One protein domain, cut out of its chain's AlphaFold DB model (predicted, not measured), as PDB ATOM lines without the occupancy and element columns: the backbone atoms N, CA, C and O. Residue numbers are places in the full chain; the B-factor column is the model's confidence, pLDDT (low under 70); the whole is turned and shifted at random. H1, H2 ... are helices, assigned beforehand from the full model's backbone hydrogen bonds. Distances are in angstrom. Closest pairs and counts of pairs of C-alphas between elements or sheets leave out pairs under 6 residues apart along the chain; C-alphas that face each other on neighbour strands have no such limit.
ATOM      1  N   THR A 798     120.157  94.738 134.245       65.38
ATOM      2  CA  THR A 798     119.027  93.866 133.901       65.38
ATOM      3  C   THR A 798     119.415  92.883 132.792       65.38
ATOM      4  O   THR A 798     119.003  91.712 132.836       65.38
ATOM      5  N   ALA A 799     120.138  93.338 131.762       66.38
ATOM      6  CA  ALA A 799     120.544  92.472 130.660       66.38
ATOM      7  C   ALA A 799     121.454  91.347 131.181       66.38
ATOM      8  O   ALA A 799     121.223  90.183 130.847       66.38
ATOM      9  N   GLU A 800     122.383  91.680 132.082       72.44
ATOM     10  CA  GLU A 800     123.277  90.777 132.808       72.44
ATOM     11  C   GLU A 800     122.531  89.676 133.571       72.44
ATOM     12  O   GLU A 800     122.718  88.488 133.279       72.44
ATOM     13  N   ILE A 801     121.618  90.016 134.489       76.62
ATOM     14  CA  ILE A 801     120.846  88.986 135.209       76.62
ATOM     15  C   ILE A 801     119.948  88.173 134.260       76.62
ATOM     16  O   ILE A 801     119.765  86.971 134.463       76.62
ATOM     17  N   SER A 802     119.430  88.782 133.187       76.25
ATOM     18  CA  SER A 802     118.563  88.096 132.219       76.25
ATOM     19  C   SER A 802     119.327  87.055 131.390       76.25
ATOM     20  O   SER A 802     118.877  85.910 131.298       76.25
ATOM     21  N   ARG A 803     120.509  87.392 130.844       80.25
ATOM     22  CA  ARG A 803     121.363  86.418 130.133       80.25
ATOM     23  C   ARG A 803     121.854  85.310 131.070       80.25
ATOM     24  O   ARG A 803     121.862  84.141 130.687       80.25
ATOM     25  N   SER A 804     122.198  85.670 132.307       80.50
ATOM     26  CA  SER A 804     122.739  84.751 133.313       80.50
ATOM     27  C   SER A 804     121.701  83.720 133.747       80.50
ATOM     28  O   SER A 804     121.991  82.524 133.783       80.50
ATOM     29  N   GLN A 805     120.462  84.161 133.989       81.50
ATOM     30  CA  GLN A 805     119.336  83.283 134.300       81.50
ATOM     31  C   GLN A 805     119.037  82.305 133.151       81.50
ATOM     32  O   GLN A 805     118.913  81.106 133.394       81.50
ATOM     33  N   VAL A 806     118.991  82.773 131.898       83.38
ATOM     34  CA  VAL A 806     118.716  81.904 130.738       83.38
ATOM     35  C   VAL A 806     119.832  80.878 130.516       83.38
ATOM     36  O   VAL A 806     119.536  79.694 130.355       83.38
ATOM     37  N   TRP A 807     121.105  81.283 130.584       88.38
ATOM     38  CA  TRP A 807     122.241  80.353 130.508       88.38
ATOM     39  C   TRP A 807     122.195  79.296 131.618       88.38
ATOM     40  O   TRP A 807     122.331  78.097 131.355       88.38
ATOM     41  N   GLN A 808     121.935  79.723 132.858       88.12
ATOM     42  CA  GLN A 808     121.823  78.830 134.008       88.12
ATOM     43  C   GLN A 808     120.681  77.817 133.827       88.12
ATOM     44  O   GLN A 808     120.866  76.627 134.094       88.12
ATOM     45  N   TRP A 809     119.523  78.257 133.327       89.12
ATOM     46  CA  TRP A 809     118.366  77.389 133.095       89.12
ATOM     47  C   TRP A 809     118.583  76.388 131.952       89.12
ATOM     48  O   TRP A 809     118.204  75.226 132.099       89.12
ATOM     49  N   ILE A 810     119.255  76.784 130.860       87.06
ATOM     50  CA  ILE A 810     119.687  75.856 129.795       87.06
ATOM     51  C   ILE A 810     120.646  74.800 130.365       87.06
ATOM     52  O   ILE A 810     120.533  73.619 130.035       87.06
ATOM     53  N   ARG A 811     121.598  75.216 131.213       86.75
ATOM     54  CA  ARG A 811     122.637  74.342 131.780       86.75
ATOM     55  C   ARG A 811     122.070  73.288 132.733       86.75
ATOM     56  O   ARG A 811     122.499  72.139 132.669       86.75
ATOM     57  N   HIS A 812     121.123  73.668 133.593       90.00
ATOM     58  CA  HIS A 812     120.518  72.778 134.599       90.00
ATOM     59  C   HIS A 812     119.190  72.145 134.163       90.00
ATOM     60  O   HIS A 812     118.575  71.443 134.962       90.00
ATOM     61  N   GLN A 813     118.751  72.370 132.917       87.69
ATOM     62  CA  GLN A 813     117.496  71.844 132.361       87.69
ATOM     63  C   GLN A 813     116.268  72.194 133.224       87.69
ATOM     64  O   GLN A 813     115.397  71.362 133.486       87.69
ATOM     65  N   THR A 814     116.210  73.444 133.691       87.38
ATOM     66  CA  THR A 814     115.150  73.948 134.576       87.38
ATOM     67  C   THR A 814     113.772  73.815 133.924       87.38
ATOM     68  O   THR A 814     113.609  74.133 132.750       87.38
ATOM     69  N   GLN A 815     112.766  73.367 134.678       87.44
ATOM     70  CA  GLN A 815     111.371  73.363 134.224       87.44
ATOM     71  C   GLN A 815     110.731  74.730 134.486       87.44
ATOM     72  O   GLN A 815     110.870  75.276 135.582       87.44
ATOM     73  N   LEU A 816     110.030  75.280 133.493       80.88
ATOM     74  CA  LEU A 816     109.255  76.512 133.651       80.88
ATOM     75  C   LEU A 816     108.031  76.263 134.542       80.88
ATOM     76  O   LEU A 816     107.285  75.312 134.324       80.88
ATOM     77  N   GLU A 817     107.790  77.137 135.518       77.69
ATOM     78  CA  GLU A 817     106.678  76.989 136.474       77.69
ATOM     79  C   GLU A 817     105.298  76.997 135.802       77.69
ATOM     80  O   GLU A 817     104.389  76.298 136.244       77.69
ATOM     81  N   ASP A 818     105.141  77.808 134.754       76.88
ATOM     82  CA  ASP A 818     103.832  78.138 134.185       76.88
ATOM     83  C   ASP A 818     103.332  77.087 133.167       76.88
ATOM     84  O   ASP A 818     102.138  77.036 132.879       76.88
ATOM     85  N   ASP A 819     104.221  76.235 132.629       82.81
ATOM     86  CA  ASP A 819     103.880  75.206 131.625       82.81
ATOM     87  C   ASP A 819     104.702  73.894 131.695       82.81
ATOM     88  O   ASP A 819     104.501  72.992 130.881       82.81
ATOM     89  N   SER A 820     105.607  73.754 132.671       85.31
ATOM     90  CA  SER A 820     106.504  72.599 132.869       85.31
ATOM     91  C   SER A 820     107.475  72.278 131.718       85.31
ATOM     92  O   SER A 820     108.147  71.242 131.763       85.31
ATOM     93  N   ARG A 821     107.626  73.135 130.692       88.44
ATOM     94  CA  ARG A 821     108.624  72.915 129.632       88.44
ATOM     95  C   ARG A 821     110.042  72.994 130.200       88.44
ATOM     96  O   ARG A 821     110.387  73.914 130.937       88.44
ATOM     97  N   VAL A 822     110.885  72.039 129.808       89.19
ATOM     98  CA  VAL A 822     112.316  72.018 130.142       89.19
ATOM     99  C   VAL A 822     113.059  73.053 129.299       89.19
ATOM    100  O   VAL A 822     113.099  72.942 128.069       89.19
ATOM    101  N   VAL A 823     113.690  74.027 129.952       88.12
ATOM    102  CA  VAL A 823     114.556  75.018 129.310       88.12
ATOM    103  C   VAL A 823     115.762  74.317 128.699       88.12
ATOM    104  O   VAL A 823     116.528  73.619 129.359       88.12
ATOM    105  N   ASN A 824     115.908  74.482 127.390       88.81
ATOM    106  CA  ASN A 824     116.952  73.868 126.588       88.81
ATOM    107  C   ASN A 824     117.277  74.779 125.397       88.81
ATOM    108  O   ASN A 824     116.503  75.683 125.075       88.81
ATOM    109  N   ARG A 825     118.402  74.516 124.718       90.50
ATOM    110  CA  ARG A 825     118.895  75.344 123.605       90.50
ATOM    111  C   ARG A 825     117.826  75.641 122.547       90.50
ATOM    112  O   ARG A 825     117.665  76.795 122.172       90.50
ATOM    113  N   ARG A 826     117.074  74.621 122.111       90.31
ATOM    114  CA  ARG A 826     116.030  74.781 121.091       90.31
ATOM    115  C   ARG A 826     114.884  75.655 121.592       90.31
ATOM    116  O   ARG A 826     114.509  76.578 120.888       90.31
ATOM    117  N   LEU A 827     114.373  75.412 122.803       89.62
ATOM    118  CA  LEU A 827     113.283  76.225 123.360       89.62
ATOM    119  C   LEU A 827     113.663  77.713 123.438       89.62
ATOM    120  O   LEU A 827     112.827  78.567 123.172       89.62
ATOM    121  N   VAL A 828     114.919  78.025 123.770       87.56
ATOM    122  CA  VAL A 828     115.402  79.414 123.828       87.56
ATOM    123  C   VAL A 828     115.565  80.023 122.433       87.56
ATOM    124  O   VAL A 828     115.191  81.178 122.248       87.56
ATOM    125  N   THR A 829     116.039  79.272 121.433       88.94
ATOM    126  CA  THR A 829     116.054  79.729 120.031       88.94
ATOM    127  C   THR A 829     114.640  79.970 119.493       88.94
ATOM    128  O   THR A 829     114.387  81.039 118.941       88.94
ATOM    129  N   ASP A 830     113.719  79.026 119.707       88.00
ATOM    130  CA  ASP A 830     112.324  79.110 119.259       88.00
ATOM    131  C   ASP A 830     111.633  80.345 119.897       88.00
ATOM    132  O   ASP A 830     111.114  81.201 119.183       88.00
ATOM    133  N   LEU A 831     111.743  80.530 121.223       86.06
ATOM    134  CA  LEU A 831     111.203  81.708 121.928       86.06
ATOM    135  C   LEU A 831     111.876  83.031 121.528       86.06
ATOM    136  O   LEU A 831     111.228  84.078 121.541       86.06
ATOM    137  N   THR A 832     113.165  83.015 121.175       76.69
ATOM    138  CA  THR A 832     113.848  84.223 120.684       76.69
ATOM    139  C   THR A 832     113.279  84.635 119.328       76.69
ATOM    140  O   THR A 832     113.008  85.816 119.129       76.69
ATOM    141  N   ALA A 833     113.009  83.683 118.428       81.88
ATOM    142  CA  ALA A 833     112.368  83.969 117.144       81.88
ATOM    143  C   ALA A 833     110.949  84.549 117.314       81.88
ATOM    144  O   ALA A 833     110.605  85.513 116.626       81.88
ATOM    145  N   ASP A 834     110.158  84.036 118.263       82.62
ATOM    146  CA  ASP A 834     108.833  84.583 118.595       82.62
ATOM    147  C   ASP A 834     108.917  86.042 119.086       82.62
ATOM    148  O   ASP A 834     108.221  86.923 118.573       82.62
ATOM    149  N   VAL A 835     109.824  86.335 120.029       77.88
ATOM    150  CA  VAL A 835     110.042  87.696 120.559       77.88
ATOM    151  C   VAL A 835     110.597  88.645 119.489       77.88
ATOM    152  O   VAL A 835     110.214  89.816 119.441       77.88
ATOM    153  N   MET A 836     111.454  88.162 118.586       77.88
ATOM    154  CA  MET A 836     111.905  88.940 117.426       77.88
ATOM    155  C   MET A 836     110.744  89.276 116.488       77.88
ATOM    156  O   MET A 836     110.669  90.409 116.018       77.88
ATOM    157  N   MET A 837     109.823  88.339 116.241       79.94
ATOM    158  CA  MET A 837     108.632  88.598 115.428       79.94
ATOM    159  C   MET A 837     107.709  89.637 116.082       79.94
ATOM    160  O   MET A 837     107.279  90.557 115.385       79.94
ATOM    161  N   GLU A 838     107.476  89.571 117.401       79.06
ATOM    162  CA  GLU A 838     106.742  90.611 118.149       79.06
ATOM    163  C   GLU A 838     107.418  91.984 117.979       79.06
ATOM    164  O   GLU A 838     106.814  92.929 117.458       79.06
ATOM    165  N   LEU A 839     108.697  92.096 118.349       73.12
ATOM    166  CA  LEU A 839     109.428  93.367 118.359       73.12
ATOM    167  C   LEU A 839     109.647  93.952 116.952       73.12
ATOM    168  O   LEU A 839     109.609  95.175 116.791       73.12
ATOM    169  N   CYS A 840     109.786  93.125 115.908       74.38
ATOM    170  CA  CYS A 840     109.901  93.595 114.524       74.38
ATOM    171  C   CYS A 840     108.680  94.399 114.044       74.38
ATOM    172  O   CYS A 840     108.857  95.279 113.191       74.38
ATOM    173  N   THR A 841     107.480  94.144 114.588       75.25
ATOM    174  CA  THR A 841     106.273  94.939 114.280       75.25
ATOM    175  C   THR A 841     106.367  96.368 114.820       75.25
ATOM    176  O   THR A 841     105.918  97.306 114.163       75.25
ATOM    177  N   VAL A 842     107.015  96.545 115.976       69.06
ATOM    178  CA  VAL A 842     107.195  97.836 116.660       69.06
ATOM    179  C   VAL A 842     108.403  98.608 116.102       69.06
ATOM    180  O   VAL A 842     108.476  99.834 116.198       69.06
ATOM    181  N   CYS A 843     109.359  97.923 115.463       69.25
ATOM    182  CA  CYS A 843     110.514  98.552 114.823       69.25
ATOM    183  C   CYS A 843     110.125  99.378 113.579       69.25
ATOM    184  O   CYS A 843     110.021  98.854 112.465       69.25
ATOM    185  N   GLY A 844     110.010 100.697 113.757       63.19
ATOM    186  CA  GLY A 844     109.663 101.669 112.711       63.19
ATOM    187  C   GLY A 844     110.746 101.992 111.665       63.19
ATOM    188  O   GLY A 844     110.534 102.882 110.848       63.19
ATOM    189  N   SER A 845     111.905 101.321 111.657       73.56
ATOM    190  CA  SER A 845     112.921 101.505 110.604       73.56
ATOM    191  C   SER A 845     113.722 100.234 110.310       73.56
ATOM    192  O   SER A 845     113.884  99.366 111.171       73.56
ATOM    193  N   VAL A 846     114.276 100.145 109.093       73.44
ATOM    194  CA  VAL A 846     115.133  99.024 108.662       73.44
ATOM    195  C   VAL A 846     116.369  98.898 109.560       73.44
ATOM    196  O   VAL A 846     116.669  97.804 110.028       73.44
ATOM    197  N   ARG A 847     117.027 100.019 109.898       64.31
ATOM    198  CA  ARG A 847     118.207 100.033 110.785       64.31
ATOM    199  C   ARG A 847     117.872  99.582 112.214       64.31
ATOM    200  O   ARG A 847     118.708  98.951 112.854       64.31
ATOM    201  N   ALA A 848     116.658  99.854 112.706       61.09
ATOM    202  CA  ALA A 848     116.195  99.330 113.993       61.09
ATOM    203  C   ALA A 848     115.980  97.808 113.951       61.09
ATOM    204  O   ALA A 848     116.435  97.116 114.856       61.09
ATOM    205  N   ARG A 849     115.372  97.272 112.879       70.56
ATOM    206  CA  ARG A 849     115.232  95.814 112.695       70.56
ATOM    207  C   ARG A 849     116.588  95.123 112.576       70.56
ATOM    208  O   ARG A 849     116.806  94.120 113.237       70.56
ATOM    209  N   GLN A 850     117.521  95.682 111.805       69.81
ATOM    210  CA  GLN A 850     118.867  95.120 111.667       69.81
ATOM    211  C   GLN A 850     119.604  95.067 113.018       69.81
ATOM    212  O   GLN A 850     120.157  94.029 113.361       69.81
ATOM    213  N   ARG A 851     119.521  96.131 113.832       65.12
ATOM    214  CA  ARG A 851     120.042  96.133 115.212       65.12
ATOM    215  C   ARG A 851     119.356  95.103 116.117       65.12
ATOM    216  O   ARG A 851     120.037  94.486 116.927       65.12
ATOM    217  N   LEU A 852     118.043  94.899 115.978       69.12
ATOM    218  CA  LEU A 852     117.298  93.868 116.714       69.12
ATOM    219  C   LEU A 852     117.751  92.447 116.331       69.12
ATOM    220  O   LEU A 852     117.919  91.620 117.222       69.12
ATOM    221  N   HIS A 853     118.007  92.180 115.045       73.44
ATOM    222  CA  HIS A 853     118.614  90.920 114.598       73.44
ATOM    223  C   HIS A 853     119.992  90.710 115.237       73.44
ATOM    224  O   HIS A 853     120.185  89.715 115.928       73.44
ATOM    225  N   THR A 854     120.901  91.685 115.121       67.62
ATOM    226  CA  THR A 854     122.240  91.597 115.729       67.62
ATOM    227  C   THR A 854     122.181  91.379 117.245       67.62
ATOM    228  O   THR A 854     122.923  90.556 117.772       67.62
ATOM    229  N   ALA A 855     121.273  92.055 117.958       68.19
ATOM    230  CA  ALA A 855     121.092  91.871 119.399       68.19
ATOM    231  C   ALA A 855     120.583  90.465 119.773       68.19
ATOM    232  O   ALA A 855     120.995  89.920 120.797       68.19
ATOM    233  N   ALA A 856     119.718  89.865 118.952       72.62
ATOM    234  CA  ALA A 856     119.239  88.501 119.159       72.62
ATOM    235  C   ALA A 856     120.316  87.446 118.847       72.62
ATOM    236  O   ALA A 856     120.454  86.486 119.604       72.62
ATOM    237  N   ASP A 857     121.115  87.654 117.794       75.19
ATOM    238  CA  ASP A 857     122.263  86.800 117.461       75.19
ATOM    239  C   ASP A 857     123.290  86.796 118.611       75.19
ATOM    240  O   ASP A 857     123.679  85.729 119.090       75.19
ATOM    241  N   ILE A 858     123.646  87.985 119.123       72.44
ATOM    242  CA  ILE A 858     124.508  88.180 120.306       72.44
ATOM    243  C   ILE A 858     123.933  87.471 121.538       72.44
ATOM    244  O   ILE A 858     124.648  86.756 122.241       72.44
ATOM    245  N   PHE A 859     122.641  87.667 121.825       78.06
ATOM    246  CA  PHE A 859     121.991  87.050 122.981       78.06
ATOM    247  C   PHE A 859     122.063  85.522 122.906       78.06
ATOM    248  O   PHE A 859     122.487  84.883 123.873       78.06
ATOM    249  N   LEU A 860     121.706  84.943 121.755       80.56
ATOM    250  CA  LEU A 860     121.776  83.503 121.526       80.56
ATOM    251  C   LEU A 860     123.211  82.988 121.634       80.56
ATOM    252  O   LEU A 860     123.430  81.982 122.301       80.56
ATOM    253  N   GLU A 861     124.197  83.673 121.056       79.88
ATOM    254  CA  GLU A 861     125.599  83.294 121.220       79.88
ATOM    255  C   GLU A 861     125.990  83.216 122.707       79.88
ATOM    256  O   GLU A 861     126.463  82.175 123.176       79.88
ATOM    257  N   VAL A 862     125.748  84.284 123.470       77.69
ATOM    258  CA  VAL A 862     126.184  84.382 124.869       77.69
ATOM    259  C   VAL A 862     125.484  83.353 125.767       77.69
ATOM    260  O   VAL A 862     126.155  82.721 126.586       77.69
ATOM    261  N   VAL A 863     124.173  83.119 125.615       81.62
ATOM    262  CA  VAL A 863     123.446  82.146 126.464       81.62
ATOM    263  C   VAL A 863     123.615  80.687 126.031       81.62
ATOM    264  O   VAL A 863     123.353  79.785 126.826       81.62
ATOM    265  N   LEU A 864     124.065  80.419 124.798       84.38
ATOM    266  CA  LEU A 864     124.302  79.055 124.311       84.38
ATOM    267  C   LEU A 864     125.749  78.572 124.531       84.38
ATOM    268  O   LEU A 864     125.976  77.356 124.477       84.38
ATOM    269  N   ARG A 865     126.721  79.462 124.789       79.94
ATOM    270  CA  ARG A 865     128.138  79.110 125.032       79.94
ATOM    271  C   ARG A 865     128.329  78.222 126.274       79.94
ATOM    272  O   ARG A 865     127.614  78.315 127.270       79.94
ATOM    273  N   ARG A 866     129.314  77.314 126.203       75.69
ATOM    274  CA  ARG A 866     129.678  76.391 127.302       75.69
ATOM    275  C   ARG A 866     130.266  77.143 128.496       75.69
ATOM    276  O   ARG A 866     129.916  76.856 129.645       75.69
ATOM    277  N   ASP A 867     131.140  78.083 128.166       73.50
ATOM    278  CA  ASP A 867     131.929  78.901 129.071       73.50
ATOM    279  C   ASP A 867     131.373  80.325 128.965       73.50
ATOM    280  O   ASP A 867     131.285  80.892 127.873       73.50
ATOM    281  N   PHE A 868     130.870  80.839 130.086       77.56
ATOM    282  CA  PHE A 868     130.028  82.031 130.113       77.56
ATOM    283  C   PHE A 868     130.885  83.300 130.237       77.56
ATOM    284  O   PHE A 868     131.682  83.371 131.176       77.56
ATOM    285  N   PRO A 869     130.743  84.298 129.341       74.38
ATOM    286  CA  PRO A 869     131.429  85.582 129.484       74.38
ATOM    287  C   PRO A 869     131.061  86.251 130.812       74.38
ATOM    288  O   PRO A 869     129.881  86.271 131.171       74.38
ATOM    289  N   GLU A 870     132.032  86.811 131.537       73.19
ATOM    290  CA  GLU A 870     131.757  87.419 132.849       73.19
ATOM    291  C   GLU A 870     130.922  88.703 132.733       73.19
ATOM    292  O   GLU A 870     130.021  88.893 133.545       73.19
ATOM    293  N   PHE A 871     131.121  89.493 131.671       74.69
ATOM    294  CA  PHE A 871     130.308  90.667 131.328       74.69
ATOM    295  C   PHE A 871     130.019  90.717 129.820       74.69
ATOM    296  O   PHE A 871     130.911  90.464 129.003       74.69
ATOM    297  N   ILE A 872     128.792  91.075 129.435       71.25
ATOM    298  CA  ILE A 872     128.390  91.285 128.037       71.25
ATOM    299  C   ILE A 872     128.935  92.604 127.481       71.25
ATOM    300  O   ILE A 872     129.249  92.679 126.297       71.25
ATOM    301  N   THR A 873     129.113  93.624 128.326       65.62
ATOM    302  CA  THR A 873     129.699  94.917 127.943       65.62
ATOM    303  C   THR A 873     131.141  94.750 127.468       65.62
ATOM    304  O   THR A 873     131.461  95.139 126.347       65.62
ATOM    305  N   THR A 874     131.988  94.070 128.249       67.88
ATOM    306  CA  THR A 874     133.357  93.701 127.847       67.88
ATOM    307  C   THR A 874     133.366  92.816 126.598       67.88
ATOM    308  O   THR A 874     134.160  93.063 125.693       67.88
ATOM    309  N   TYR A 875     132.465  91.830 126.500       68.56
ATOM    310  CA  TYR A 875     132.359  90.967 125.314       68.56
ATOM    311  C   TYR A 875     132.096  91.775 124.031       68.56
ATOM    312  O   TYR A 875     132.781  91.591 123.029       68.56
ATOM    313  N   LEU A 876     131.153  92.719 124.076       65.38
ATOM    314  CA  LEU A 876     130.785  93.563 122.934       65.38
ATOM    315  C   LEU A 876     131.798  94.665 122.615       65.38
ATOM    316  O   LEU A 876     131.839  95.131 121.479       65.38
ATOM    317  N   ASN A 877     132.602  95.087 123.590       60.06
ATOM    318  CA  ASN A 877     133.668  96.063 123.375       60.06
ATOM    319  C   ASN A 877     134.882  95.430 122.669       60.06
ATOM    320  O   ASN A 877     135.490  96.064 121.812       60.06
ATOM    321  N   LEU A 878     135.201  94.171 123.001       59.84
ATOM    322  CA  LEU A 878     136.357  93.446 122.460       59.84
ATOM    323  C   LEU A 878     136.078  92.704 121.137       59.84
ATOM    324  O   LEU A 878     137.017  92.438 120.387       59.84
ATOM    325  N   ASP A 879     134.825  92.355 120.821       55.84
ATOM    326  CA  ASP A 879     134.500  91.638 119.579       55.84
ATOM    327  C   ASP A 879     134.348  92.586 118.368       55.84
ATOM    328  O   ASP A 879     133.406  93.381 118.257       55.84
ATOM    329  N   HIS A 880     135.257  92.450 117.393       42.78
ATOM    330  CA  HIS A 880     135.252  93.198 116.128       42.78
ATOM    331  C   HIS A 880     133.921  93.127 115.350       42.78
ATOM    332  O   HIS A 880     133.613  94.034 114.564       42.78
TER     333      HIS A 880
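This is residues 798 to 880 of the 901 residues of the protein "Malate synthase" of Larimichthys crocea (UniProt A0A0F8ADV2). A long helical hairpin of H2 and H3, side by side, is joined at one end by H1, which meets the last part of H3 and splays away from the hairpin towards its own first residue. The short H4 sits off to one side, near H1 and H3. The printed part has 83 residues with four named helices, in the order H1, H2, H3, H4, and no named strand; the class is all helix. It is only just compact, close to loose, with a radius of gyration of the C-alphas of 13.8 A and spans of 37 by 31 by 20 A.

H1, residues 798 to 812, H2, residues 825 to 842, and H3, residues 846 to 864, form an up and down bundle, each running against the one before it. H1 and H2 are close but not clearly touching, with the closest C-alphas, of Ile 810 and Arg 825, 6.3 A apart. H1 touches residues 859 to 864 of H3 alone, the same way at a steep tilt of 44 degrees; the closest C-alphas, of Trp 807 and Val 863, are 4.6 A apart. H2 and H3 form a hairpin and touch, opposite ways at a shallow tilt of 17 degrees; the closest C-alphas, of Cys 840 and Arg 849, are 6.1 A apart. H4, residues 872 to 878, is close to H1 but not clearly touching, with the closest C-alphas, of Glu 800 and Ile 872, 7.0 A apart. H2 and H4 are apart. Every O i to N i+4 pair is within hydrogen-bond range in H1, H3 and H4, and 12 of 14 are in H2.

H1 begins at C-alpha 798 (119.027, 93.866, 133.901) and is 21.2 A long. H2 measures 26.3 A and H3 27.0 A. H4 ends at C-alpha 878 (136.357, 93.446, 122.460).

The two C-alphas farthest apart, of Asp 819 and His 880, are 39.3 A apart. The printed part has no cut. The link from H1 to H2 is long, residues 813 to 824. Mean pLDDT of the printed part is 76.9; residues 873 to 880 are among those under 70.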